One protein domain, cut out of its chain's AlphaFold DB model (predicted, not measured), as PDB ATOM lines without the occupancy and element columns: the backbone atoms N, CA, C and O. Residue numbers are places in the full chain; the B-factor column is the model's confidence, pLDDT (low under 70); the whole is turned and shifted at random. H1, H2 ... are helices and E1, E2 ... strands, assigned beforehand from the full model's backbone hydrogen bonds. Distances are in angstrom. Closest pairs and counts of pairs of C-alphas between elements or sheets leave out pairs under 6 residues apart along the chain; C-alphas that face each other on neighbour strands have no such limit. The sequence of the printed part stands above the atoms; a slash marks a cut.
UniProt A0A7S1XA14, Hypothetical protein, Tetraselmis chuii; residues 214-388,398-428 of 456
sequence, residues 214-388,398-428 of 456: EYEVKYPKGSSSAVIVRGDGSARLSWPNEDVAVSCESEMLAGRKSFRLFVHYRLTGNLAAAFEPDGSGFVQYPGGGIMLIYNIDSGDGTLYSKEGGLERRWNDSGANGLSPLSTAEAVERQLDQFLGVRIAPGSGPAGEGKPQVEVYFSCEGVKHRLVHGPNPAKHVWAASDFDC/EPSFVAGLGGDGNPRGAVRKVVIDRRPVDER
ATOM      1  N   GLU A 214     112.907-112.456 248.229       90.25
ATOM      2  CA  GLU A 214     113.320-112.681 246.840       90.25
ATOM      3  C   GLU A 214     113.939-114.061 246.650       90.25
ATOM      4  O   GLU A 214     113.768-114.687 245.604       90.25
ATOM      5  N   TYR A 215     114.637-114.553 247.672       92.44
ATOM      6  CA  TYR A 215     115.313-115.837 247.625       92.44
ATOM      7  C   TYR A 215     115.171-116.581 248.934       92.44
ATOM      8  O   TYR A 215     115.356-116.013 250.009       92.44
ATOM      9  N   GLU A 216     114.888-117.874 248.824       93.75
ATOM     10  CA  GLU A 216     114.819-118.772 249.959       93.75
ATOM     11  C   GLU A 216     115.454-120.119 249.606       93.75
ATOM     12  O   GLU A 216     115.165-120.717 248.568       93.75
ATOM     13  N   VAL A 217     116.306-120.621 250.496       93.69
ATOM     14  CA  VAL A 217     116.865-121.976 250.421       93.69
ATOM     15  C   VAL A 217     116.546-122.696 251.711       93.69
ATOM     16  O   VAL A 217     116.755-122.150 252.790       93.69
ATOM     17  N   LYS A 218     116.082-123.940 251.600       95.00
ATOM     18  CA  LYS A 218     115.804-124.821 252.738       95.00
ATOM     19  C   LYS A 218     116.860-125.905 252.859       95.00
ATOM     20  O   LYS A 218     117.472-126.296 251.860       95.00
ATOM     21  N   TYR A 219     117.051-126.405 254.073       94.31
ATOM     22  CA  TYR A 219     117.922-127.550 254.303       94.31
ATOM     23  C   TYR A 219     117.396-128.812 253.595       94.31
ATOM     24  O   TYR A 219     116.185-129.030 253.559       94.31
ATOM     25  N   PRO A 220     118.264-129.693 253.060       90.25
ATOM     26  CA  PRO A 220     117.820-130.900 252.355       90.25
ATOM     27  C   PRO A 220     116.997-131.868 253.213       90.25
ATOM     28  O   PRO A 220     116.138-132.576 252.691       90.25
ATOM     29  N   LYS A 221     117.288-131.929 254.518       89.19
ATOM     30  CA  LYS A 221     116.677-132.873 255.466       89.19
ATOM     31  C   LYS A 221     115.589-132.242 256.347       89.19
ATOM     32  O   LYS A 221     115.078-132.925 257.227       89.19
ATOM     33  N   GLY A 222     115.231-130.975 256.125       85.75
ATOM     34  CA  GLY A 222     114.338-130.227 257.012       85.75
ATOM     35  C   GLY A 222     113.418-129.250 256.284       85.75
ATOM     36  O   GLY A 222     113.565-128.981 255.094       85.75
ATOM     37  N   SER A 223     112.438-128.717 257.014       87.56
ATOM     38  CA  SER A 223     111.562-127.639 256.536       87.56
ATOM     39  C   SER A 223     112.113-126.240 256.813       87.56
ATOM     40  O   SER A 223     111.559-125.275 256.279       87.56
ATOM     41  N   SER A 224     113.163-126.141 257.633       93.50
ATOM     42  CA  SER A 224     113.778-124.890 258.056       93.50
ATOM     43  C   SER A 224     114.524-124.220 256.904       93.50
ATOM     44  O   SER A 224     115.201-124.856 256.082       93.50
ATOM     45  N   SER A 225     114.356-122.905 256.832       94.88
ATOM     46  CA  SER A 225     114.979-122.050 255.831       94.88
ATOM     47  C   SER A 225     116.417-121.746 256.251       94.88
ATOM     48  O   SER A 225     116.664-121.111 257.272       94.88
ATOM     49  N   ALA A 226     117.368-122.212 255.450       95.31
ATOM     50  CA  ALA A 226     118.794-122.000 255.647       95.31
ATOM     51  C   ALA A 226     119.214-120.593 255.204       95.31
ATOM     52  O   ALA A 226     120.028-119.957 255.862       95.31
ATOM     53  N   VAL A 227     118.647-120.105 254.095       96.00
ATOM     54  CA  VAL A 227     118.953-118.791 253.511       96.00
ATOM     55  C   VAL A 227     117.657-118.072 253.196       96.00
ATOM     56  O   VAL A 227     116.778-118.653 252.566       96.00
ATOM     57  N   ILE A 228     117.559-116.807 253.588       95.50
ATOM     58  CA  ILE A 228     116.497-115.890 253.180       95.50
ATOM     59  C   ILE A 228     117.165-114.589 252.742       95.50
ATOM     60  O   ILE A 228     117.867-113.976 253.539       95.50
ATOM     61  N   VAL A 229     116.933-114.151 251.506       95.19
ATOM     62  CA  VAL A 229     117.323-112.816 251.021       95.19
ATOM     63  C   VAL A 229     116.056-112.058 250.652       95.19
ATOM     64  O   VAL A 229     115.176-112.588 249.965       95.19
ATOM     65  N   ARG A 230     115.938-110.833 251.151       94.88
ATOM     66  CA  ARG A 230     114.791-109.951 250.931       94.88
ATOM     67  C   ARG A 230     115.098-108.953 249.813       94.88
ATOM     68  O   ARG A 230     116.258-108.720 249.498       94.88
ATOM     69  N   GLY A 231     114.068-108.323 249.249       91.50
ATOM     70  CA  GLY A 231     114.238-107.392 248.123       91.50
ATOM     71  C   GLY A 231     114.898-106.057 248.442       91.50
ATOM     72  O   GLY A 231     115.240-105.288 247.550       91.50
ATOM     73  N   ASP A 232     115.152-105.780 249.717       92.19
ATOM     74  CA  ASP A 232     116.040-104.703 250.127       92.19
ATOM     75  C   ASP A 232     117.523-105.152 250.177       92.19
ATOM     76  O   ASP A 232     118.394-104.371 250.550       92.19
ATOM     77  N   GLY A 233     117.849-106.384 249.795       93.56
ATOM     78  CA  GLY A 233     119.199-106.933 249.897       93.56
ATOM     79  C   GLY A 233     119.619-107.285 251.325       93.56
ATOM     80  O   GLY A 233     120.774-107.664 251.529       93.56
ATOM     81  N   SER A 234     118.716-107.173 252.310       96.06
ATOM     82  CA  SER A 234     118.928-107.784 253.621       96.06
ATOM     83  C   SER A 234     118.872-109.303 253.490       96.06
ATOM     84  O   SER A 234     118.146-109.859 252.660       96.06
ATOM     85  N   ALA A 235     119.660-109.992 254.303       96.88
ATOM     86  CA  ALA A 235     119.785-111.435 254.250       96.88
ATOM     87  C   ALA A 235     119.861-112.036 255.648       96.88
ATOM     88  O   ALA A 235     120.376-111.433 256.586       96.88
ATOM     89  N   ARG A 236     119.358-113.259 255.787       97.31
ATOM     90  CA  ARG A 236     119.448-114.057 257.005       97.31
ATOM     91  C   ARG A 236     119.867-115.472 256.645       97.31
ATOM     92  O   ARG A 236     119.235-116.118 255.809       97.31
ATOM     93  N   LEU A 237     120.903-115.948 257.320       97.50
ATOM     94  CA  LEU A 237     121.289-117.349 257.369       97.50
ATOM     95  C   LEU A 237     120.880-117.908 258.721       97.50
ATOM     96  O   LEU A 237     121.145-117.287 259.752       97.50
ATOM     97  N   SER A 238     120.251-119.074 258.717       97.88
ATOM     98  CA  SER A 238     119.846-119.753 259.947       97.88
ATOM     99  C   SER A 238     120.460-121.139 259.989       97.88
ATOM    100  O   SER A 238     120.608-121.785 258.955       97.88
ATOM    101  N   TRP A 239     120.811-121.582 261.188       97.62
ATOM    102  CA  TRP A 239     121.216-122.948 261.478       97.62
ATOM    103  C   TRP A 239     120.047-123.931 261.276       97.62
ATOM    104  O   TRP A 239     118.888-123.509 261.195       97.62
ATOM    105  N   PRO A 240     120.295-125.256 261.246       96.00
ATOM    106  CA  PRO A 240     119.225-126.248 261.095       96.00
ATOM    107  C   PRO A 240     118.156-126.193 262.195       96.00
ATOM    108  O   PRO A 240     117.007-126.548 261.938       96.00
ATOM    109  N   ASN A 241     118.523-125.718 263.390       94.94
ATOM    110  CA  ASN A 241     117.635-125.482 264.534       94.94
ATOM    111  C   ASN A 241     116.960-124.094 264.519       94.94
ATOM    112  O   ASN A 241     116.409-123.695 265.536       94.94
ATOM    113  N   GLU A 242     117.009-123.372 263.395       95.06
ATOM    114  CA  GLU A 242     116.382-122.056 263.159       95.06
ATOM    115  C   GLU A 242     117.011-120.858 263.894       95.06
ATOM    116  O   GLU A 242     116.662-119.703 263.606       95.06
ATOM    117  N   ASP A 243     118.003-121.105 264.753       97.12
ATOM    118  CA  ASP A 243     118.842-120.059 265.335       97.12
ATOM    119  C   ASP A 243     119.566-119.272 264.233       97.12
ATOM    120  O   ASP A 243     119.947-119.809 263.191       97.12
ATOM    121  N   VAL A 244     119.770-117.973 264.455       97.69
ATOM    122  CA  VAL A 244     120.444-117.108 263.479       97.69
ATOM    123  C   VAL A 244     121.931-117.450 263.432       97.69
ATOM    124  O   VAL A 244     122.621-117.396 264.446       97.69
ATOM    125  N   ALA A 245     122.430-117.762 262.239       97.94
ATOM    126  CA  ALA A 245     123.856-117.898 261.970       97.94
ATOM    127  C   ALA A 245     124.458-116.556 261.559       97.94
ATOM    128  O   ALA A 245     125.481-116.128 262.088       97.94
ATOM    129  N   VAL A 246     123.801-115.886 260.610       98.31
ATOM    130  CA  VAL A 246     124.216-114.586 260.085       98.31
ATOM    131  C   VAL A 246     122.975-113.749 259.820       98.31
ATOM    132  O   VAL A 246     122.025-114.238 259.208       98.31
ATOM    133  N   SER A 247     122.976-112.486 260.224       98.19
ATOM    134  CA  SER A 247     121.978-111.507 259.795       98.19
ATOM    135  C   SER A 247     122.674-110.307 259.177       98.19
ATOM    136  O   SER A 247     123.622-109.770 259.737       98.19
ATOM    137  N   CYS A 248     122.217-109.901 257.999       97.88
ATOM    138  CA  CYS A 248     122.597-108.662 257.350       97.88
ATOM    139  C   CYS A 248     121.324-107.842 257.150       97.88
ATOM    140  O   CYS A 248     120.488-108.190 256.319       97.88
ATOM    141  N   GLU A 249     121.137-106.802 257.950       97.38
ATOM    142  CA  GLU A 249     119.917-105.999 257.984       97.38
ATOM    143  C   GLU A 249     120.157-104.664 257.293       97.38
ATOM    144  O   GLU A 249     121.215-104.065 257.471       97.38
ATOM    145  N   SER A 250     119.193-104.205 256.490       95.62
ATOM    146  CA  SER A 250     119.279-102.883 255.877       95.62
ATOM    147  C   SER A 250     118.676-101.828 256.803       95.62
ATOM    148  O   SER A 250     117.632-102.038 257.418       95.62
ATOM    149  N   GLU A 251     119.345-100.688 256.899       95.69
ATOM    150  CA  GLU A 251     118.929 -99.527 257.677       95.69
ATOM    151  C   GLU A 251     119.018 -98.283 256.785       95.69
ATOM    152  O   GLU A 251     119.846 -98.209 255.879       95.69
ATOM    153  N   MET A 252     118.137 -97.307 256.999       94.62
ATOM    154  CA  MET A 252     118.191 -96.029 256.287       94.62
ATOM    155  C   MET A 252     118.882 -94.992 257.171       94.62
ATOM    156  O   MET A 252     118.240 -94.384 258.025       94.62
ATOM    157  N   LEU A 253     120.174 -94.759 256.944       92.69
ATOM    158  CA  LEU A 253     120.967 -93.766 257.666       92.69
ATOM    159  C   LEU A 253     121.218 -92.547 256.768       92.69
ATOM    160  O   LEU A 253     121.770 -92.662 255.675       92.69
ATOM    161  N   ALA A 254     120.776 -91.362 257.205       93.38
ATOM    162  CA  ALA A 254     120.895 -90.109 256.444       93.38
ATOM    163  C   ALA A 254     120.360 -90.197 254.992       93.38
ATOM    164  O   ALA A 254     120.942 -89.649 254.057       93.38
ATOM    165  N   GLY A 255     119.256 -90.928 254.790       92.56
ATOM    166  CA  GLY A 255     118.642 -91.120 253.471       92.56
ATOM    167  C   GLY A 255     119.409 -92.067 252.541       92.56
ATOM    168  O   GLY A 255     118.992 -92.268 251.403       92.56
ATOM    169  N   ARG A 256     120.502 -92.677 253.013       92.31
ATOM    170  CA  ARG A 256     121.241 -93.720 252.304       92.31
ATOM    171  C   ARG A 256     120.965 -95.067 252.944       92.31
ATOM    172  O   ARG A 256     120.751 -95.172 254.147       92.31
ATOM    173  N   LYS A 257     120.976 -96.103 252.115       93.38
ATOM    174  CA  LYS A 257     120.848 -97.473 252.585       93.38
ATOM    175  C   LYS A 257     122.192 -97.949 253.114       93.38
ATOM    176  O   LYS A 257     123.156 -98.032 252.358       93.38
ATOM    177  N   SER A 258     122.227 -98.257 254.393       95.31
ATOM    178  CA  SER A 258     123.352 -98.855 255.092       95.31
ATOM    179  C   SER A 258     122.980-100.261 255.543       95.31
ATOM    180  O   SER A 258     121.808-100.642 255.518       95.31
ATOM    181  N   PHE A 259     123.974-101.052 255.921       96.56
ATOM    182  CA  PHE A 259     123.756-102.428 256.343       96.56
ATOM    183  C   PHE A 259     124.426-102.657 257.683       96.56
ATOM    184  O   PHE A 259     125.475-102.086 257.943       96.56
ATOM    185  N   ARG A 260     123.810-103.484 258.520       97.75
ATOM    186  CA  ARG A 260     124.402-104.014 259.744       97.75
ATOM    187  C   ARG A 260     124.566-105.513 259.579       97.75
ATOM    188  O   ARG A 260     123.655-106.165 259.074       97.75
ATOM    189  N   LEU A 261     125.698-106.068 259.991       98.38
ATOM    190  CA  LEU A 261     125.992-107.497 259.895       98.38
ATOM    191  C   LEU A 261     126.283-108.070 261.278       98.38
ATOM    192  O   LEU A 261     127.153-107.563 261.978       98.38
ATOM    193  N   PHE A 262     125.631-109.175 261.621       98.50
ATOM    194  CA  PHE A 262     125.946-109.990 262.788       98.50
ATOM    195  C   PHE A 262     126.217-111.430 262.374       98.50
ATOM    196  O   PHE A 262     125.528-111.983 261.518       98.50
ATOM    197  N   VAL A 263     127.203-112.049 263.011       98.56
ATOM    198  CA  VAL A 263     127.582-113.451 262.815       98.56
ATOM    199  C   VAL A 263     127.642-114.113 264.179       98.56
ATOM    200  O   VAL A 263     128.283-113.582 265.081       98.56
ATOM    201  N   HIS A 264     127.021-115.276 264.333       98.50
ATOM    202  CA  HIS A 264     126.986-116.034 265.582       98.50
ATOM    203  C   HIS A 264     127.633-117.402 265.408       98.50
ATOM    204  O   HIS A 264     127.452-118.055 264.387       98.50
ATOM    205  N   TYR A 265     128.352-117.865 266.426       97.88
ATOM    206  CA  TYR A 265     128.887-119.221 266.474       97.88
ATOM    207  C   TYR A 265     127.781-120.258 266.637       97.88
ATOM    208  O   TYR A 265     126.883-120.083 267.458       97.88
ATOM    209  N   ARG A 266     127.898-121.398 265.944       95.38
ATOM    210  CA  ARG A 266     126.881-122.457 266.035       95.38
ATOM    211  C   ARG A 266     126.782-123.082 267.426       95.38
ATOM    212  O   ARG A 266     125.687-123.305 267.921       95.38
ATOM    213  N   LEU A 267     127.925-123.442 268.019       93.94
ATOM    214  CA  LEU A 267     127.949-124.248 269.247       93.94
ATOM    215  C   LEU A 267     127.685-123.426 270.507       93.94
ATOM    216  O   LEU A 267     127.065-123.925 271.440       93.94
ATOM    217  N   THR A 268     128.187-122.194 270.553       95.38
ATOM    218  CA  THR A 268     128.076-121.338 271.740       95.38
ATOM    219  C   THR A 268     126.935-120.332 271.637       95.38
ATOM    220  O   THR A 268     126.527-119.798 272.662       95.38
ATOM    221  N   GLY A 269     126.448-120.024 270.428       95.44
ATOM    222  CA  GLY A 269     125.518-118.915 270.179       95.44
ATOM    223  C   GLY A 269     126.147-117.524 270.344       95.44
ATOM    224  O   GLY A 269     125.503-116.511 270.063       95.44
ATOM    225  N   ASN A 270     127.412-117.457 270.776       96.94
ATOM    226  CA  ASN A 270     128.122-116.207 271.004       96.94
ATOM    227  C   ASN A 270     128.318-115.444 269.695       96.94
ATOM    228  O   ASN A 270     128.444-116.033 268.619       96.94
ATOM    229  N   LEU A 271     128.404-114.123 269.813       97.94
ATOM    230  CA  LEU A 271     128.693-113.239 268.698       97.94
ATOM    231  C   LEU A 271     130.127-113.472 268.196       97.94
ATOM    232  O   LEU A 271     131.092-113.302 268.934       97.94
ATOM    233  N   ALA A 272     130.254-113.869 266.936       98.31
ATOM    234  CA  ALA A 272     131.523-114.093 266.257       98.31
ATOM    235  C   ALA A 272     132.013-112.838 265.530       98.31
ATOM    236  O   ALA A 272     133.209-112.569 265.516       98.31
ATOM    237  N   ALA A 273     131.109-112.061 264.933       98.50
ATOM    238  CA  ALA A 273     131.446-110.789 264.304       98.50
ATOM    239  C   ALA A 273     130.249-109.838 264.310       98.50
ATOM    240  O   ALA A 273     129.103-110.284 264.223       98.50
ATOM    241  N   ALA A 274     130.526-108.539 264.373       98.50
ATOM    242  CA  ALA A 274     129.533-107.488 264.202       98.50
ATOM    243  C   ALA A 274     130.128-106.328 263.410       98.50
ATOM    244  O   ALA A 274     131.243-105.902 263.704       98.50
ATOM    245  N   PHE A 275     129.382-105.830 262.428       98.19
ATOM    246  CA  PHE A 275     129.714-104.635 261.659       98.19
ATOM    247  C   PHE A 275     128.494-103.727 261.580       98.19
ATOM    248  O   PHE A 275     127.383-104.186 261.306       98.19
ATOM    249  N   GLU A 276     128.720-102.454 261.855       97.94
ATOM    250  CA  GLU A 276     127.715-101.409 261.925       97.94
ATOM    251  C   GLU A 276     127.553-100.681 260.578       97.94
ATOM    252  O   GLU A 276     128.446-100.720 259.728       97.94
ATOM    253  N   PRO A 277     126.433 -99.954 260.396       96.88
ATOM    254  CA  PRO A 277     126.168 -99.108 259.233       96.88
ATOM    255  C   PRO A 277     127.291 -98.163 258.787       96.88
ATOM    256  O   PRO A 277     127.355 -97.832 257.606       96.88
ATOM    257  N   ASP A 278     128.147 -97.720 259.711       94.62
ATOM    258  CA  ASP A 278     129.302 -96.844 259.458       94.62
ATOM    259  C   ASP A 278     130.570 -97.612 259.030       94.62
ATOM    260  O   ASP A 278     131.669 -97.060 258.974       94.62
ATOM    261  N   GLY A 279     130.436 -98.919 258.794       93.94
ATOM    262  CA  GLY A 279     131.519 -99.805 258.399       93.94
ATOM    263  C   GLY A 279     132.455-100.207 259.536       93.94
ATOM    264  O   GLY A 279     133.365-101.005 259.298       93.94
ATOM    265  N   SER A 280     132.271 -99.691 260.753       96.88
ATOM    266  CA  SER A 280     133.045-100.109 261.919       96.88
ATOM    267  C   SER A 280     132.573-101.468 262.425       96.88
ATOM    268  O   SER A 280     131.391-101.801 262.382       96.88
ATOM    269  N   GLY A 281     133.498-102.297 262.894       97.88
ATOM    270  CA  GLY A 281     133.143-103.609 263.399       97.88
ATOM    271  C   GLY A 281     134.300-104.382 263.994       97.88
ATOM    272  O   GLY A 281     135.438-103.912 264.087       97.88
ATOM    273  N   PHE A 282     133.988-105.597 264.423       98.19
ATOM    274  CA  PHE A 282     134.945-106.501 265.028       98.19
ATOM    275  C   PHE A 282     134.640-107.965 264.720       98.19
ATOM    276  O   PHE A 282     133.525-108.345 264.364       98.19
ATOM    277  N   VAL A 283     135.656-108.798 264.924       98.44
ATOM    278  CA  VAL A 283     135.586-110.258 264.917       98.44
ATOM    279  C   VAL A 283     136.146-110.755 266.247       98.44
ATOM    280  O   VAL A 283     137.155-110.240 266.729       98.44
ATOM    281  N   GLN A 284     135.506-111.752 266.843       98.38
ATOM    282  CA  GLN A 284     135.932-112.408 268.075       98.38
ATOM    283  C   GLN A 284     136.402-113.832 267.791       98.38
ATOM    284  O   GLN A 284     136.068-114.429 266.773       98.38
ATOM    285  N   TYR A 285     137.190-114.381 268.704       97.62
ATOM    286  CA  TYR A 285     137.425-115.811 268.817       97.62
ATOM    287  C   TYR A 285     136.221-116.501 269.480       97.62
ATOM    288  O   TYR A 285     135.488-115.857 270.231       97.62
ATOM    289  N   PRO A 286     136.073-117.834 269.346       95.56
ATOM    290  CA  PRO A 286     135.000-118.578 270.015       95.56
ATOM    291  C   PRO A 286     134.968-118.409 271.543       95.56
ATOM    292  O   PRO A 286     133.910-118.522 272.160       95.56
ATOM    293  N   GLY A 287     136.125-118.117 272.152       95.31
ATOM    294  CA  GLY A 287     136.260-117.825 273.581       95.31
ATOM    295  C   GLY A 287     135.898-116.391 273.994       95.31
ATOM    296  O   GLY A 287     136.062-116.059 275.161       95.31
ATOM    297  N   GLY A 288     135.455-115.534 273.065       96.19
ATOM    298  CA  GLY A 288     135.064-114.139 273.316       96.19
ATOM    299  C   GLY A 288     136.204-113.114 273.265       96.19
ATOM    300  O   GLY A 288     135.955-111.914 273.344       96.19
ATOM    301  N   GLY A 289     137.459-113.552 273.115       97.50
ATOM    302  CA  GLY A 289     138.588-112.641 272.894       97.50
ATOM    303  C   GLY A 289     138.474-111.924 271.547       97.50
ATOM    304  O   GLY A 289     138.050-112.533 270.568       97.50
ATOM    305  N   ILE A 290     138.860-110.649 271.473       97.94
ATOM    306  CA  ILE A 290     138.860-109.900 270.208       97.94
ATOM    307  C   ILE A 290     139.948-110.453 269.284       97.94
ATOM    308  O   ILE A 290     141.101-110.578 269.682       97.94
ATOM    309  N   MET A 291     139.567-110.767 268.047       97.88
ATOM    310  CA  MET A 291     140.468-111.184 266.974       97.88
ATOM    311  C   MET A 291     140.802-110.006 266.065       97.88
ATOM    312  O   MET A 291     141.954-109.812 265.701       97.88
ATOM    313  N   LEU A 292     139.805-109.213 265.682       97.44
ATOM    314  CA  LEU A 292     139.971-108.121 264.731       97.44
ATOM    315  C   LEU A 292     139.059-106.963 265.112       97.44
ATOM    316  O   LEU A 292     137.903-107.189 265.444       97.44
ATOM    317  N   ILE A 293     139.563-105.742 265.002       97.25
ATOM    318  CA  ILE A 293     138.766-104.514 264.945       97.25
ATOM    319  C   ILE A 293     139.056-103.882 263.592       97.25
ATOM    320  O   ILE A 293     140.223-103.779 263.214       97.25
ATOM    321  N   TYR A 294     138.029-103.503 262.843       95.50
ATOM    322  CA  TYR A 294     138.195-102.991 261.489       95.50
ATOM    323  C   TYR A 294     137.132-101.947 261.163       95.50
ATOM    324  O   TYR A 294     135.978-102.099 261.553       95.50
ATOM    325  N   ASN A 295     137.513-100.903 260.436       94.62
ATOM    326  CA  ASN A 295     136.596 -99.916 259.893       94.62
ATOM    327  C   ASN A 295     136.724 -99.906 258.366       94.62
ATOM    328  O   ASN A 295     137.771 -99.578 257.816       94.62
ATOM    329  N   ILE A 296     135.643-100.290 257.689       91.25
ATOM    330  CA  ILE A 296     135.586-100.453 256.232       91.25
ATOM    331  C   ILE A 296     135.826 -99.130 255.494       91.25
ATOM    332  O   ILE A 296     136.518 -99.116 254.478       91.25
ATOM    333  N   ASP A 297     135.275 -98.030 256.003       88.19
ATOM    334  CA  ASP A 297     135.311 -96.732 255.325       88.19
ATOM    335  C   ASP A 297     136.699 -96.078 255.380       88.19
ATOM    336  O   ASP A 297     137.147 -95.489 254.398       88.19
ATOM    337  N   SER A 298     137.392 -96.203 256.513       88.31
ATOM    338  CA  SER A 298     138.771 -95.717 256.689       88.31
ATOM    339  C   SER A 298     139.819 -96.715 256.196       88.31
ATOM    340  O   SER A 298     140.901 -96.315 255.771       88.31
ATOM    341  N   GLY A 299     139.511 -98.014 256.233       87.19
ATOM    342  CA  GLY A 299     140.474 -99.099 256.047       87.19
ATOM    343  C   GLY A 299     141.347 -99.366 257.280       87.19
ATOM    344  O   GLY A 299     142.228-100.230 257.222       87.19
ATOM    345  N   ASP A 300     141.114 -98.647 258.381       90.19
ATOM    346  CA  ASP A 300     141.855 -98.791 259.629       90.19
ATOM    347  C   ASP A 300     141.471-100.098 260.315       90.19
ATOM    348  O   ASP A 300     140.306-100.503 260.353       90.19
ATOM    349  N   GLY A 301     142.442-100.748 260.944       92.94
ATOM    350  CA  GLY A 301     142.119-101.908 261.754       92.94
ATOM    351  C   GLY A 301     143.278-102.452 262.548       92.94
ATOM    352  O   GLY A 301     144.423-102.027 262.419       92.94
ATOM    353  N   THR A 302     142.980-103.422 263.395       94.38
ATOM    354  CA  THR A 302     143.950-104.068 264.269       94.38
ATOM    355  C   THR A 302     143.590-105.533 264.447       94.38
ATOM    356  O   THR A 302     142.481-105.859 264.859       94.38
ATOM    357  N   LEU A 303     144.537-106.404 264.125       95.44
ATOM    358  CA  LEU A 303     144.452-107.848 264.268       95.44
ATOM    359  C   LEU A 303     145.232-108.281 265.504       95.44
ATOM    360  O   LEU A 303     146.395-107.907 265.686       95.44
ATOM    361  N   TYR A 304     144.596-109.115 266.308       96.94
ATOM    362  CA  TYR A 304     145.130-109.658 267.541       96.94
ATOM    363  C   TYR A 304     145.300-111.172 267.428       96.94
ATOM    364  O   TYR A 304     144.567-111.833 266.694       96.94
ATOM    365  N   SER A 305     146.257-111.706 268.183       96.75
ATOM    366  CA  SER A 305     146.433-113.136 268.401       96.75
ATOM    367  C   SER A 305     145.424-113.649 269.431       96.75
ATOM    368  O   SER A 305     144.777-112.877 270.147       96.75
ATOM    369  N   LYS A 306     145.320-114.974 269.574       95.75
ATOM    370  CA  LYS A 306     144.439-115.610 270.572       95.75
ATOM    371  C   LYS A 306     144.797-115.235 272.009       95.75
ATOM    372  O   LYS A 306     143.929-115.225 272.876       95.75
ATOM    373  N   GLU A 307     146.061-114.919 272.251       97.19
ATOM    374  CA  GLU A 307     146.607-114.490 273.538       97.19
ATOM    375  C   GLU A 307     146.383-112.987 273.793       97.19
ATOM    376  O   GLU A 307     146.774-112.478 274.841       97.19
ATOM    377  N   GLY A 308     145.764-112.271 272.845       95.81
ATOM    378  CA  GLY A 308     145.533-110.827 272.903       95.81
ATOM    379  C   GLY A 308     146.735-109.984 272.465       95.81
ATOM    380  O   GLY A 308     146.727-108.767 272.648       95.81
ATOM    381  N   GLY A 309     147.775-110.605 271.899       96.69
ATOM    382  CA  GLY A 309     148.932-109.893 271.357       96.69
ATOM    383  C   GLY A 309     148.589-109.175 270.053       96.69
ATOM    384  O   GLY A 309     147.789-109.668 269.269       96.69
ATOM    385  N   LEU A 310     149.192-108.016 269.796       95.50
ATOM    386  CA  LEU A 310     149.037-107.306 268.523       95.50
ATOM    387  C   LEU A 310     149.802-108.042 267.408       95.50
ATOM    388  O   LEU A 310     151.028-108.102 267.456       95.50
ATOM    389  N   GLU A 311     149.098-108.563 266.400       93.19
ATOM    390  CA  GLU A 311     149.714-109.218 265.233       93.19
ATOM    391  C   GLU A 311     149.931-108.243 264.076       93.19
ATOM    392  O   GLU A 311     150.981-108.249 263.431       93.19
ATOM    393  N   ARG A 312     148.919-107.422 263.778       90.81
ATOM    394  CA  ARG A 312     148.944-106.498 262.642       90.81
ATOM    395  C   ARG A 312     148.083-105.277 262.914       90.81
ATOM    396  O   ARG A 312     147.069-105.363 263.601       90.81
ATOM    397  N   ARG A 313     148.462-104.150 262.323       91.00
ATOM    398  CA  ARG A 313     147.673-102.922 262.301       91.00
ATOM    399  C   ARG A 313     147.653-102.353 260.887       91.00
ATOM    400  O   ARG A 313     148.685-102.365 260.219       91.00
ATOM    401  N   TRP A 314     146.495-101.875 260.449       85.88
ATOM    402  CA  TRP A 314     146.315-101.167 259.183       85.88
ATOM    403  C   TRP A 314     146.142 -99.675 259.453       85.88
ATOM    404  O   TRP A 314     145.538 -99.306 260.461       85.88
ATOM    405  N   ASN A 315     146.693 -98.854 258.555       73.06
ATOM    406  CA  ASN A 315     146.653 -97.391 258.595       73.06
ATOM    407  C   ASN A 315     147.186 -96.765 259.898       73.06
ATOM    408  O   ASN A 315     146.550 -95.913 260.517       73.06
ATOM    409  N   ASP A 316     148.413 -97.115 260.294       60.72
ATOM    410  CA  ASP A 316     149.189 -96.192 261.128       60.72
ATOM    411  C   ASP A 316     149.661 -95.050 260.218       60.72
ATOM    412  O   ASP A 316     150.673 -95.147 259.524       60.72
ATOM    413  N   SER A 317     148.921 -93.941 260.218       55.75
ATOM    414  CA  SER A 317     149.276 -92.682 259.541       55.75
ATOM    415  C   SER A 317     150.607 -92.067 260.029       55.75
ATOM    416  O   SER A 317     151.026 -91.013 259.554       55.75
ATOM    417  N   GLY A 318     151.315 -92.738 260.946       45.22
ATOM    418  CA  GLY A 318     152.635 -92.382 261.447       45.22
ATOM    419  C   GLY A 318     153.774 -93.170 260.790       45.22
ATOM    420  O   GLY A 318     154.008 -94.332 261.104       45.22
ATOM    421  N   ALA A 319     154.544 -92.476 259.951       46.69
ATOM    422  CA  ALA A 319     155.964 -92.693 259.627       46.69
ATOM    423  C   ALA A 319     156.435 -94.002 258.949       46.69
ATOM    424  O   ALA A 319     157.488 -93.963 258.319       46.69
ATOM    425  N   ASN A 320     155.698 -95.117 258.997       49.91
ATOM    426  CA  ASN A 320     156.181 -96.404 258.461       49.91
ATOM    427  C   ASN A 320     155.548 -96.840 257.127       49.91
ATOM    428  O   ASN A 320     155.875 -97.915 256.631       49.91
ATOM    429  N   GLY A 321     154.679 -96.019 256.524       46.44
ATOM    430  CA  GLY A 321     154.266 -96.173 255.119       46.44
ATOM    431  C   GLY A 321     153.582 -97.497 254.759       46.44
ATOM    432  O   GLY A 321     153.573 -97.869 253.586       46.44
ATOM    433  N   LEU A 322     153.019 -98.220 255.734       52.31
ATOM    434  CA  LEU A 322     152.240 -99.417 255.436       52.31
ATOM    435  C   LEU A 322     150.997 -98.989 254.659       52.31
ATOM    436  O   LEU A 322     150.162 -98.237 255.158       52.31
ATOM    437  N   SER A 323     150.949 -99.418 253.400       56.56
ATOM    438  CA  SER A 323     149.879 -99.082 252.468       56.56
ATOM    439  C   SER A 323     148.529 -99.595 252.987       56.56
ATOM    440  O   SER A 323     148.504-100.622 253.676       56.56
ATOM    441  N   PRO A 324     147.412 -98.920 252.646       62.75
ATOM    442  CA  PRO A 324     146.070 -99.457 252.877       62.75
ATOM    443  C   PRO A 324     145.997-100.887 252.346       62.75
ATOM    444  O   PRO A 324     146.726-101.205 251.404       62.75
ATOM    445  N   LEU A 325     145.155-101.724 252.971       65.06
ATOM    446  CA  LEU A 325     145.018-103.167 252.722       65.06
ATOM    447  C   LEU A 325     145.220-103.478 251.230       65.06
ATOM    448  O   LEU A 325     144.318-103.282 250.415       65.06
ATOM    449  N   SER A 326     146.452-103.847 250.857       61.94
ATOM    450  CA  SER A 326     146.785-103.963 249.440       61.94
ATOM    451  C   SER A 326     145.987-105.122 248.862       61.94
ATOM    452  O   SER A 326     145.605-106.044 249.585       61.94
ATOM    453  N   THR A 327     145.743-105.113 247.555       56.47
ATOM    454  CA  THR A 327     144.922-106.134 246.891       56.47
ATOM    455  C   THR A 327     145.400-107.572 247.123       56.47
ATOM    456  O   THR A 327     144.636-108.514 246.937       56.47
ATOM    457  N   ALA A 328     146.651-107.735 247.563       60.69
ATOM    458  CA  ALA A 328     147.280-109.002 247.898       60.69
ATOM    459  C   ALA A 328     147.039-109.487 249.345       60.69
ATOM    460  O   ALA A 328     147.341-110.641 249.641       60.69
ATOM    461  N   GLU A 329     146.509-108.660 250.252       76.00
ATOM    462  CA  GLU A 329     146.441-108.966 251.691       76.00
ATOM    463  C   GLU A 329     145.010-109.067 252.231       76.00
ATOM    464  O   GLU A 329     144.643-108.399 253.198       76.00
ATOM    465  N   ALA A 330     144.191-109.935 251.639       87.25
ATOM    466  CA  ALA A 330     142.910-110.273 252.248       87.25
ATOM    467  C   ALA A 330     143.118-110.895 253.645       87.25
ATOM    468  O   ALA A 330     143.955-111.779 253.844       87.25
ATOM    469  N   VAL A 331     142.336-110.448 254.629       92.06
ATOM    470  CA  VAL A 331     142.322-111.039 255.971       92.06
ATOM    471  C   VAL A 331     141.306-112.159 255.979       92.06
ATOM    472  O   VAL A 331     140.106-111.918 256.013       92.06
ATOM    473  N   GLU A 332     141.796-113.390 255.953       94.69
ATOM    474  CA  GLU A 332     140.976-114.597 255.927       94.69
ATOM    475  C   GLU A 332     141.048-115.318 257.273       94.69
ATOM    476  O   GLU A 332     142.137-115.628 257.769       94.69
ATOM    477  N   ARG A 333     139.896-115.582 257.898       95.19
ATOM    478  CA  ARG A 333     139.822-116.268 259.192       95.19
ATOM    479  C   ARG A 333     138.671-117.263 259.212       95.19
ATOM    480  O   ARG A 333     137.509-116.898 259.063       95.19
ATOM    481  N   GLN A 334     139.002-118.528 259.458       95.94
ATOM    482  CA  GLN A 334     138.008-119.536 259.800       95.94
ATOM    483  C   GLN A 334     137.530-119.290 261.234       95.94
ATOM    484  O   GLN A 334     138.338-119.286 262.165       95.94
ATOM    485  N   LEU A 335     136.229-119.062 261.405       95.69
ATOM    486  CA  LEU A 335     135.625-118.812 262.712       95.69
ATOM    487  C   LEU A 335     135.319-120.143 263.400       95.69
ATOM    488  O   LEU A 335     135.712-120.354 264.546       95.69
ATOM    489  N   ASP A 336     134.661-121.048 262.677       94.81
ATOM    490  CA  ASP A 336     134.408-122.424 263.093       94.81
ATOM    491  C   ASP A 336     134.354-123.370 261.871       94.81
ATOM    492  O   ASP A 336     134.766-123.025 260.763       94.81
ATOM    493  N   GLN A 337     133.891-124.605 262.057       94.81
ATOM    494  CA  GLN A 337     133.805-125.599 260.976       94.81
ATOM    495  C   GLN A 337     132.740-125.287 259.901       94.81
ATOM    496  O   GLN A 337     132.709-125.937 258.853       94.81
ATOM    497  N   PHE A 338     131.867-124.311 260.155       95.81
ATOM    498  CA  PHE A 338     130.741-123.920 259.308       95.81
ATOM    499  C   PHE A 338     130.803-122.454 258.850       95.81
ATOM    500  O   PHE A 338     130.105-122.098 257.901       95.81
ATOM    501  N   LEU A 339     131.630-121.623 259.490       96.88
ATOM    502  CA  LEU A 339     131.755-120.191 259.246       96.88
ATOM    503  C   LEU A 339     133.199-119.755 259.006       96.88
ATOM    504  O   LEU A 339     134.123-120.117 259.738       96.88
ATOM    505  N   GLY A 340     133.368-118.863 258.039       96.75
ATOM    506  CA  GLY A 340     134.581-118.079 257.854       96.75
ATOM    507  C   GLY A 340     134.256-116.624 257.552       96.75
ATOM    508  O   GLY A 340     133.175-116.306 257.056       96.75
ATOM    509  N   VAL A 341     135.199-115.743 257.852       96.75
ATOM    510  CA  VAL A 341     135.143-114.327 257.497       96.75
ATOM    511  C   VAL A 341     136.343-113.979 256.634       96.75
ATOM    512  O   VAL A 341     137.454-114.477 256.841       96.75
ATOM    513  N   ARG A 342     136.107-113.115 255.656       94.81
ATOM    514  CA  ARG A 342     137.140-112.539 254.814       94.81
ATOM    515  C   ARG A 342     136.933-111.041 254.710       94.81
ATOM    516  O   ARG A 342     135.820-110.583 254.484       94.81
ATOM    517  N   ILE A 343     138.012-110.289 254.859       93.75
ATOM    518  CA  ILE A 343     138.053-108.869 254.523       93.75
ATOM    519  C   ILE A 343     139.008-108.734 253.362       93.75
ATOM    520  O   ILE A 343     140.208-108.956 253.508       93.75
ATOM    521  N   ALA A 344     138.452-108.430 252.202       88.81
ATOM    522  CA  ALA A 344     139.192-108.294 250.964       88.81
ATOM    523  C   ALA A 344     138.862-106.940 250.330       88.81
ATOM    524  O   ALA A 344     137.790-106.397 250.590       88.81
ATOM    525  N   PRO A 345     139.744-106.387 249.488       83.38
ATOM    526  CA  PRO A 345     139.378-105.270 248.627       83.38
ATOM    527  C   PRO A 345     138.114-105.626 247.845       83.38
ATOM    528  O   PRO A 345     138.009-106.723 247.290       83.38
ATOM    529  N   GLY A 346     137.143-104.719 247.829       76.50
ATOM    530  CA  GLY A 346     135.857-104.945 247.192       76.50
ATOM    531  C   GLY A 346     136.039-105.221 245.706       76.50
ATOM    532  O   GLY A 346     136.494-104.363 244.954       76.50
ATOM    533  N   SER A 347     135.641-106.418 245.278       65.50
ATOM    534  CA  SER A 347     135.583-106.820 243.867       65.50
ATOM    535  C   SER A 347     134.256-106.437 243.202       65.50
ATOM    536  O   SER A 347     133.964-106.855 242.081       65.50
ATOM    537  N   GLY A 348     133.426-105.660 243.902       62.50
ATOM    538  CA  GLY A 348     132.099-105.281 243.446       62.50
ATOM    539  C   GLY A 348     132.127-104.441 242.162       62.50
ATOM    540  O   GLY A 348     133.046-103.645 241.955       62.50
ATOM    541  N   PRO A 349     131.077-104.538 241.323       51.41
ATOM    542  CA  PRO A 349     130.965-103.795 240.063       51.41
ATOM    543  C   PRO A 349     130.962-102.271 240.252       51.41
ATOM    544  O   PRO A 349     131.175-101.537 239.293       51.41
ATOM    545  N   ALA A 350     130.747-101.795 241.483       52.75
ATOM    546  CA  ALA A 350     130.837-100.385 241.836       52.75
ATOM    547  C   ALA A 350     132.277 -99.834 241.810       52.75
ATOM    548  O   ALA A 350     132.442 -98.626 241.913       52.75
ATOM    549  N   GLY A 351     133.312-100.675 241.666       50.06
ATOM    550  CA  GLY A 351     134.676-100.226 241.358       50.06
ATOM    551  C   GLY A 351     135.335 -99.324 242.410       50.06
ATOM    552  O   GLY A 351     136.380 -98.747 242.132       50.06
ATOM    553  N   GLU A 352     134.759 -99.190 243.607       63.50
ATOM    554  CA  GLU A 352     135.218 -98.201 244.591       63.50
ATOM    555  C   GLU A 352     136.485 -98.612 245.355       63.50
ATOM    556  O   GLU A 352     136.962 -97.837 246.176       63.50
ATOM    557  N   GLY A 353     137.045 -99.806 245.132       74.25
ATOM    558  CA  GLY A 353     138.273-100.258 245.807       74.25
ATOM    559  C   GLY A 353     138.171-100.348 247.337       74.25
ATOM    560  O   GLY A 353     139.139-100.726 247.993       74.25
ATOM    561  N   LYS A 354     137.005-100.027 247.914       83.38
ATOM    562  CA  LYS A 354     136.738-100.116 249.344       83.38
ATOM    563  C   LYS A 354     136.783-101.572 249.781       83.38
ATOM    564  O   LYS A 354     136.248-102.423 249.068       83.38
ATOM    565  N   PRO A 355     137.392-101.879 250.932       88.88
ATOM    566  CA  PRO A 355     137.361-103.222 251.485       88.88
ATOM    567  C   PRO A 355     135.911-103.670 251.715       88.88
ATOM    568  O   PRO A 355     135.026-102.870 251.998       88.88
ATOM    569  N   GLN A 356     135.651-104.963 251.578       91.44
ATOM    570  CA  GLN A 356     134.352-105.573 251.806       91.44
ATOM    571  C   GLN A 356     134.509-106.715 252.805       91.44
ATOM    572  O   GLN A 356     135.398-107.558 252.672       91.44
ATOM    573  N   VAL A 357     133.632-106.735 253.808       95.12
ATOM    574  CA  VAL A 357     133.501-107.868 254.728       95.12
ATOM    575  C   VAL A 357     132.606-108.905 254.068       95.12
ATOM    576  O   VAL A 357     131.453-108.626 253.737       95.12
ATOM    577  N   GLU A 358     133.135-110.106 253.909       95.25
ATOM    578  CA  GLU A 358     132.469-111.262 253.336       95.25
ATOM    579  C   GLU A 358     132.380-112.372 254.396       95.25
ATOM    580  O   GLU A 358     133.361-112.699 255.067       95.25
ATOM    581  N   VAL A 359     131.205-112.979 254.545       96.69
ATOM    582  CA  VAL A 359     130.946-114.093 255.466       96.69
ATOM    583  C   VAL A 359     130.569-115.325 254.665       96.69
ATOM    584  O   VAL A 359     129.671-115.305 253.825       96.69
ATOM    585  N   TYR A 360     131.267-116.409 254.958       95.94
ATOM    586  CA  TYR A 360     131.236-117.665 254.237       95.94
ATOM    587  C   TYR A 360     130.575-118.720 255.125       95.94
ATOM    588  O   TYR A 360     131.055-118.980 256.227       95.94
ATOM    589  N   PHE A 361     129.477-119.314 254.659       95.69
ATOM    590  CA  PHE A 361     128.652-120.253 255.419       95.69
ATOM    591  C   PHE A 361     128.521-121.600 254.705       95.69
ATOM    592  O   PHE A 361     128.127-121.666 253.538       95.69
ATOM    593  N   SER A 362     128.787-122.684 255.433       95.12
ATOM    594  CA  SER A 362     128.667-124.067 254.965       95.12
ATOM    595  C   SER A 362     127.989-124.917 256.034       95.12
ATOM    596  O   SER A 362     128.558-125.125 257.098       95.12
ATOM    597  N   CYS A 363     126.787-125.431 255.787       94.81
ATOM    598  CA  CYS A 363     126.081-126.289 256.739       94.81
ATOM    599  C   CYS A 363     125.134-127.253 256.013       94.81
ATOM    600  O   CYS A 363     124.315-126.821 255.210       94.81
ATOM    601  N   GLU A 364     125.234-128.558 256.293       92.50
ATOM    602  CA  GLU A 364     124.349-129.608 255.744       92.50
ATOM    603  C   GLU A 364     124.166-129.549 254.212       92.50
ATOM    604  O   GLU A 364     123.068-129.706 253.675       92.50
ATOM    605  N   GLY A 365     125.262-129.291 253.494       89.19
ATOM    606  CA  GLY A 365     125.275-129.145 252.036       89.19
ATOM    607  C   GLY A 365     124.812-127.777 251.526       89.19
ATOM    608  O   GLY A 365     125.039-127.468 250.358       89.19
ATOM    609  N   VAL A 366     124.222-126.932 252.379       91.50
ATOM    610  CA  VAL A 366     123.920-125.534 252.060       91.50
ATOM    611  C   VAL A 366     125.180-124.698 252.203       91.50
ATOM    612  O   VAL A 366     125.971-124.858 253.128       91.50
ATOM    613  N   LYS A 367     125.371-123.820 251.230       92.81
ATOM    614  CA  LYS A 367     126.644-123.216 250.902       92.81
ATOM    615  C   LYS A 367     126.336-121.789 250.411       92.81
ATOM    616  O   LYS A 367     125.689-121.650 249.377       92.81
ATOM    617  N   HIS A 368     126.717-120.745 251.154       92.88
ATOM    618  CA  HIS A 368     126.343-119.358 250.831       92.88
ATOM    619  C   HIS A 368     127.392-118.323 251.264       92.88
ATOM    620  O   HIS A 368     128.091-118.534 252.255       92.88
ATOM    621  N   ARG A 369     127.466-117.194 250.544       93.62
ATOM    622  CA  ARG A 369     128.320-116.047 250.884       93.62
ATOM    623  C   ARG A 369     127.468-114.795 251.058       93.62
ATOM    624  O   ARG A 369     126.809-114.372 250.112       93.62
ATOM    625  N   LEU A 370     127.551-114.176 252.230       94.62
ATOM    626  CA  LEU A 370     126.987-112.852 252.482       94.62
ATOM    627  C   LEU A 370     128.079-111.792 252.529       94.62
ATOM    628  O   LEU A 370     129.236-112.092 252.810       94.62
ATOM    629  N   VAL A 371     127.700-110.549 252.274       94.94
ATOM    630  CA  VAL A 371     128.572-109.381 252.382       94.94
ATOM    631  C   VAL A 371     127.955-108.339 253.310       94.94
ATOM    632  O   VAL A 371     126.731-108.256 253.423       94.94
ATOM    633  N   HIS A 372     128.793-107.525 253.952       95.62
ATOM    634  CA  HIS A 372     128.359-106.300 254.627       95.62
ATOM    635  C   HIS A 372     127.956-105.262 253.571       95.62
ATOM    636  O   HIS A 372     128.786-104.508 253.062       95.62
ATOM    637  N   GLY A 373     126.692-105.312 253.157       94.44
ATOM    638  CA  GLY A 373     126.173-104.551 252.028       94.44
ATOM    639  C   GLY A 373     124.933-105.210 251.413       94.44
ATOM    640  O   GLY A 373     124.385-106.154 251.983       94.44
ATOM    641  N   PRO A 374     124.485-104.746 250.236       93.31
ATOM    642  CA  PRO A 374     123.350-105.346 249.545       93.31
ATOM    643  C   PRO A 374     123.696-106.756 249.051       93.31
ATOM    644  O   PRO A 374     124.618-106.940 248.256       93.31
ATOM    645  N   ASN A 375     122.928-107.753 249.495       93.44
ATOM    646  CA  ASN A 375     123.106-109.148 249.100       93.44
ATOM    647  C   ASN A 375     122.134-109.518 247.971       93.44
ATOM    648  O   ASN A 375     120.923-109.378 248.147       93.44
ATOM    649  N   PRO A 376     122.610-110.012 246.813       88.88
ATOM    650  CA  PRO A 376     121.719-110.412 245.736       88.88
ATOM    651  C   PRO A 376     121.098-111.790 245.999       88.88
ATOM    652  O   PRO A 376     121.733-112.698 246.538       88.88
ATOM    653  N   ALA A 377     119.879-111.989 245.495       79.75
ATOM    654  CA  ALA A 377     119.079-113.214 245.592       79.75
ATOM    655  C   ALA A 377     119.759-114.511 245.089       79.75
ATOM    656  O   ALA A 377     119.196-115.591 245.206       79.75
ATOM    657  N   LYS A 378     120.943-114.461 244.471       72.81
ATOM    658  CA  LYS A 378     121.612-115.645 243.902       72.81
ATOM    659  C   LYS A 378     123.087-115.762 244.292       72.81
ATOM    660  O   LYS A 378     123.806-116.495 243.623       72.81
ATOM    661  N   HIS A 379     123.526-115.116 245.376       69.19
ATOM    662  CA  HIS A 379     124.927-115.135 245.824       69.19
ATOM    663  C   HIS A 379     125.341-116.443 246.526       69.19
ATOM    664  O   HIS A 379     125.752-116.495 247.684       69.19
ATOM    665  N   VAL A 380     125.178-117.557 245.825       63.75
ATOM    666  CA  VAL A 380     125.722-118.849 246.235       63.75
ATOM    667  C   VAL A 380     127.197-118.831 245.861       63.75
ATOM    668  O   VAL A 380     127.481-118.643 244.694       63.75
ATOM    669  N   TRP A 381     128.124-119.073 246.794       68.00
ATOM    670  CA  TRP A 381     129.542-119.318 246.466       68.00
ATOM    671  C   TRP A 381     129.705-120.630 245.664       68.00
ATOM    672  O   TRP A 381     130.120-121.675 246.162       68.00
ATOM    673  N   ALA A 382     129.268-120.638 244.412       53.66
ATOM    674  CA  ALA A 382     129.574-121.726 243.507       53.66
ATOM    675  C   ALA A 382     131.062-121.633 243.150       53.66
ATOM    676  O   ALA A 382     131.603-120.537 243.025       53.66
ATOM    677  N   ALA A 383     131.719-122.773 242.925       47.41
ATOM    678  CA  ALA A 383     133.093-122.793 242.413       47.41
ATOM    679  C   ALA A 383     133.244-121.971 241.109       47.41
ATOM    680  O   ALA A 383     134.323-121.472 240.816       47.41
ATOM    681  N   SER A 384     132.146-121.780 240.361       44.94
ATOM    682  CA  SER A 384     132.069-120.949 239.154       44.94
ATOM    683  C   SER A 384     132.011-119.438 239.404       44.94
ATOM    684  O   SER A 384     132.205-118.672 238.471       44.94
ATOM    685  N   ASP A 385     131.741-118.972 240.622       48.56
ATOM    686  CA  ASP A 385     131.780-117.529 240.920       48.56
ATOM    687  C   ASP A 385     133.227-117.038 241.107       48.56
ATOM    688  O   ASP A 385     133.498-115.839 241.069       48.56
ATOM    689  N   PHE A 386     134.168-117.977 241.251       50.03
ATOM    690  CA  PHE A 386     135.609-117.747 241.180       50.03
ATOM    691  C   PHE A 386     136.169-117.968 239.773       50.03
ATOM    692  O   PHE A 386     137.389-118.013 239.609       50.03
ATOM    693  N   ASP A 387     135.311-118.126 238.758       41.09
ATOM    694  CA  ASP A 387     135.747-118.374 237.391       41.09
ATOM    695  C   ASP A 387     136.462-117.123 236.858       41.09
ATOM    696  O   ASP A 387     135.880-116.170 236.340       41.09
ATOM    697  N   CYS A 388     137.782-117.123 237.039       41.19
ATOM    698  CA  CYS A 388     138.738-116.101 236.622       41.19
ATOM    699  C   CYS A 388     138.872-116.028 235.088       41.19
ATOM    700  O   CYS A 388     139.837-115.469 234.568       41.19
ATOM    701  N   GLU A 398     139.590-118.509 245.660       77.06
ATOM    702  CA  GLU A 398     138.749-119.047 246.725       77.06
ATOM    703  C   GLU A 398     139.506-118.921 248.057       77.06
ATOM    704  O   GLU A 398     140.699-119.245 248.098       77.06
ATOM    705  N   PRO A 399     138.867-118.427 249.135       79.38
ATOM    706  CA  PRO A 399     139.562-118.264 250.399       79.38
ATOM    707  C   PRO A 399     140.115-119.601 250.876       79.38
ATOM    708  O   PRO A 399     139.443-120.634 250.823       79.38
ATOM    709  N   SER A 400     141.335-119.569 251.393       83.44
ATOM    710  CA  SER A 400     142.085-120.763 251.793       83.44
ATOM    711  C   SER A 400     141.331-121.641 252.801       83.44
ATOM    712  O   SER A 400     141.449-122.867 252.783       83.44
ATOM    713  N   PHE A 401     140.500-121.030 253.652       83.62
ATOM    714  CA  PHE A 401     139.696-121.744 254.643       83.62
ATOM    715  C   PHE A 401     138.449-122.426 254.069       83.62
ATOM    716  O   PHE A 401     137.885-123.286 254.743       83.62
ATOM    717  N   VAL A 402     137.980-122.071 252.866       84.31
ATOM    718  CA  VAL A 402     136.721-122.618 252.325       84.31
ATOM    719  C   VAL A 402     136.813-124.120 252.098       84.31
ATOM    720  O   VAL A 402     135.849-124.836 252.368       84.31
ATOM    721  N   ALA A 403     137.989-124.618 251.712       83.25
ATOM    722  CA  ALA A 403     138.252-126.051 251.610       83.25
ATOM    723  C   ALA A 403     138.043-126.791 252.948       83.25
ATOM    724  O   ALA A 403     137.693-127.969 252.955       83.25
ATOM    725  N   GLY A 404     138.224-126.096 254.078       81.00
ATOM    726  CA  GLY A 404     137.981-126.615 255.424       81.00
ATOM    727  C   GLY A 404     136.543-126.444 255.926       81.00
ATOM    728  O   GLY A 404     136.211-126.973 256.988       81.00
ATOM    729  N   LEU A 405     135.678-125.723 255.201       83.75
ATOM    730  CA  LEU A 405     134.292-125.490 255.607       83.75
ATOM    731  C   LEU A 405     133.370-126.621 255.146       83.75
ATOM    732  O   LEU A 405     133.195-126.877 253.953       83.75
ATOM    733  N   GLY A 406     132.666-127.226 256.102       67.12
ATOM    734  CA  GLY A 406     131.585-128.168 255.818       67.12
ATOM    735  C   GLY A 406     131.875-129.644 256.069       67.12
ATOM    736  O   GLY A 406     131.034-130.430 255.657       67.12
ATOM    737  N   GLY A 407     132.976-129.998 256.750       53.91
ATOM    738  CA  GLY A 407     133.195-131.242 257.525       53.91
ATOM    739  C   GLY A 407     133.127-132.609 256.824       53.91
ATOM    740  O   GLY A 407     133.860-133.517 257.197       53.91
ATOM    741  N   ASP A 408     132.317-132.767 255.785       48.91
ATOM    742  CA  ASP A 408     131.900-134.049 255.248       48.91
ATOM    743  C   ASP A 408     132.098-134.033 253.731       48.91
ATOM    744  O   ASP A 408     131.339-133.421 252.976       48.91
ATOM    745  N   GLY A 409     133.142-134.722 253.270       47.06
ATOM    746  CA  GLY A 409     133.522-134.865 251.861       47.06
ATOM    747  C   GLY A 409     132.535-135.662 250.998       47.06
ATOM    748  O   GLY A 409     132.960-136.459 250.166       47.06
ATOM    749  N   ASN A 410     131.221-135.492 251.174       43.84
ATOM    750  CA  ASN A 410     130.218-136.178 250.371       43.84
ATOM    751  C   ASN A 410     129.057-135.245 249.962       43.84
ATOM    752  O   ASN A 410     128.013-135.228 250.617       43.84
ATOM    753  N   PRO A 411     129.181-134.503 248.845       50.66
ATOM    754  CA  PRO A 411     128.152-133.579 248.351       50.66
ATOM    755  C   PRO A 411     126.907-134.273 247.755       50.66
ATOM    756  O   PRO A 411     126.171-133.672 246.978       50.66
ATOM    757  N   ARG A 412     126.624-135.543 248.085       46.19
ATOM    758  CA  ARG A 412     125.555-136.339 247.444       46.19
ATOM    759  C   ARG A 412     124.119-135.916 247.788       46.19
ATOM    760  O   ARG A 412     123.178-136.499 247.257       46.19
ATOM    761  N   GLY A 413     123.924-134.902 248.628       46.47
ATOM    762  CA  GLY A 413     122.621-134.273 248.834       46.47
ATOM    763  C   GLY A 413     122.450-133.073 247.908       46.47
ATOM    764  O   GLY A 413     122.889-131.982 248.251       46.47
ATOM    765  N   ALA A 414     121.811-133.253 246.750       46.12
ATOM    766  CA  ALA A 414     121.447-132.134 245.886       46.12
ATOM    767  C   ALA A 414     120.530-131.166 246.656       46.12
ATOM    768  O   ALA A 414     119.377-131.488 246.955       46.12
ATOM    769  N   VAL A 415     121.044-129.982 246.998       48.81
ATOM    770  CA  VAL A 415     120.242-128.905 247.586       48.81
ATOM    771  C   VAL A 415     119.183-128.508 246.563       48.81
ATOM    772  O   VAL A 415     119.503-128.073 245.454       48.81
ATOM    773  N   ARG A 416     117.904-128.665 246.916       47.78
ATOM    774  CA  ARG A 416     116.799-128.207 246.070       47.78
ATOM    775  C   ARG A 416     116.774-126.681 246.101       47.78
ATOM    776  O   ARG A 416     116.259-126.077 247.036       47.78
ATOM    777  N   LYS A 417     117.349-126.061 245.073       47.94
ATOM    778  CA  LYS A 417     117.276-124.615 244.853       47.94
ATOM    779  C   LYS A 417     115.838-124.259 244.465       47.94
ATOM    780  O   LYS A 417     115.442-124.461 243.321       47.94
ATOM    781  N   VAL A 418     115.052-123.742 245.405       45.50
ATOM    782  CA  VAL A 418     113.753-123.136 245.085       45.50
ATOM    783  C   VAL A 418     114.030-121.705 244.636       45.50
ATOM    784  O   VAL A 418     114.028-120.770 245.427       45.50
ATOM    785  N   VAL A 419     114.347-121.531 243.352       48.28
ATOM    786  CA  VAL A 419     114.340-120.192 242.757       48.28
ATOM    787  C   VAL A 419     112.883-119.834 242.527       48.28
ATOM    788  O   VAL A 419     112.229-120.424 241.671       48.28
ATOM    789  N   ILE A 420     112.363-118.886 243.302       47.56
ATOM    790  CA  ILE A 420     111.114-118.225 242.940       47.56
ATOM    791  C   ILE A 420     111.472-117.300 241.776       47.56
ATOM    792  O   ILE A 420     111.878-116.161 241.980       47.56
ATOM    793  N   ASP A 421     111.413-117.826 240.554       37.78
ATOM    794  CA  ASP A 421     111.694-117.047 239.352       37.78
ATOM    795  C   ASP A 421     110.594-115.990 239.217       37.78
ATOM    796  O   ASP A 421     109.432-116.291 238.921       37.78
ATOM    797  N   ARG A 422     110.931-114.739 239.534       50.22
ATOM    798  CA  ARG A 422     110.066-113.592 239.279       50.22
ATOM    799  C   ARG A 422     110.706-112.759 238.188       50.22
ATOM    800  O   ARG A 422     111.890-112.440 238.251       50.22
ATOM    801  N   ARG A 423     109.872-112.433 237.201       43.06
ATOM    802  CA  ARG A 423     110.149-111.461 236.147       43.06
ATOM    803  C   ARG A 423     110.802-110.202 236.738       43.06
ATOM    804  O   ARG A 423     110.406-109.810 237.843       43.06
ATOM    805  N   PRO A 424     111.787-109.603 236.046       49.94
ATOM    806  CA  PRO A 424     112.510-108.435 236.534       49.94
ATOM    807  C   PRO A 424     111.538-107.320 236.940       49.94
ATOM    808  O   PRO A 424     110.481-107.142 236.335       49.94
ATOM    809  N   VAL A 425     111.894-106.583 237.994       52.41
ATOM    810  CA  VAL A 425     111.076-105.506 238.582       52.41
ATOM    811  C   VAL A 425     110.652-104.469 237.532       52.41
ATOM    812  O   VAL A 425     109.545-103.939 237.616       52.41
ATOM    813  N   ASP A 426     111.466-104.270 236.495       55.62
ATOM    814  CA  ASP A 426     111.179-103.368 235.377       55.62
ATOM    815  C   ASP A 426     109.948-103.798 234.558       55.62
ATOM    816  O   ASP A 426     109.139-102.959 234.166       55.62
ATOM    817  N   GLU A 427     109.719-105.103 234.374       58.53
ATOM    818  CA  GLU A 427     108.505-105.598 233.707       58.53
ATOM    819  C   GLU A 427     107.254-105.350 234.560       58.53
ATOM    820  O   GLU A 427     106.193-105.028 234.029       58.53
ATOM    821  N   ARG A 428     107.380-105.412 235.890       60.50
ATOM    822  CA  ARG A 428     106.264-105.122 236.805       60.50
ATOM    823  C   ARG A 428     105.959-103.632 236.906       60.50
ATOM    824  O   ARG A 428     104.793-103.270 236.997       60.50
TER     825      ARG A 428
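Overview. This is residues 214 to 388 and 398 to 428 of the 456 residues of the protein "Hypothetical protein" of Tetraselmis chuii (UniProt A0A7S1XA14). A lopsided sandwich: a long, twisted and curled wall of ten strands, E1 to E10, has a smaller sheet of four strands, E11 to E14, packed over part of its hollow face, so that the two sheets are only partly face to face and the E8 to E10 end of the wall runs on past the small sheet. After a cut comes a long stretch with no named element, residues 398 to 424, which leads to the short helix H2, residues 425 to 428; residues 423 to 428 stick out. The printed part has 206 residues with fourteen named strands, E1 to E14, followed by two named helices, H1 and H2; each sheet has its strands in chain order and is antiparallel throughout. The class is mostly strand, though under half of the residues are in named elements. The whole is compact, with a radius of gyration of the C-alphas of 17.4 A, and spans 54 by 41 by 33 A.

Along the chain. E1, residues 214 to 218, begins with C-alpha 214 at (113.320, -112.681, 246.840). E2 holds residues 225 to 230 and E3 residues 235 to 238. The longest strand by residues is E4, residues 244 to 253, 24.1 A from first to last C-alpha; E5, residues 256 to 264, measures 26.6 A. Then come E6, residues 271 to 275, E7, 280 to 284, E8, 290 to 295, E9, 301 to 304, and E10, 310 to 314, where C-alpha 314 is at (146.315, -101.167, 259.183). The second sheet has E11, residues 331 to 334, E12, residues 339 to 345, 19.8 A, E13, residues 355 to 363, 26.2 A, and E14, residues 366 to 371, 16.8 A. H1 is residues 383 to 386, and H2, residues 425 to 428, ends with C-alpha 428 at (106.264, -105.122, 236.805).

Arrangement. E1 to E10 form a meander, each strand the antiparallel neighbour of the one before, with E1 and E10 as edge strands. From edge to edge the way across this sheet turns by 75 degrees. In the hairpin of E1 and E2, N 217 and O 227 are 2.9 A apart, within hydrogen-bond range. The hairpin of E4 and E5 has directions 161 degrees apart, with N 251 and O 258 at 2.8 A. In the hairpin of E9 and E10, N 303 and O 312 are 2.8 A apart. E11 to E14 form a second meander; between E12 and E13, N 342 and O 358 are 2.8 A apart, and between E13 and E14, N 361 and O 368 are 2.9 A apart. The two sheets make a sandwich, two sheets face to face, with the facing parts 8.3 A centre to centre and the strands of one at 34 degrees to those of the other. The closest C-alphas of E2 and E14, Ala 226 and Val 366, are 7.2 A apart. E5 and E13 are near each other, while E10 and E12 are apart. H1 and H2 are on neither sheet; both are too short for an O i to N i+4 pair, and their single O i to N i+3 pair is within range in H2 but not in H1.

Size, cuts and confidence. The two C-alphas farthest apart, those of Ser 223 and Ala 319, are 56.6 A from each other. Residues 389 to 397 are not printed, and C-alphas 388 and 398 are 10.5 A apart across the cut. The links E10 to E11, 16 residues, and E14 to H1, 11 residues, are long. The mean pLDDT of the printed part is 83.0; residues 316 to 328, 347 to 352, 379 to 388 and 406 to 428 are under 70.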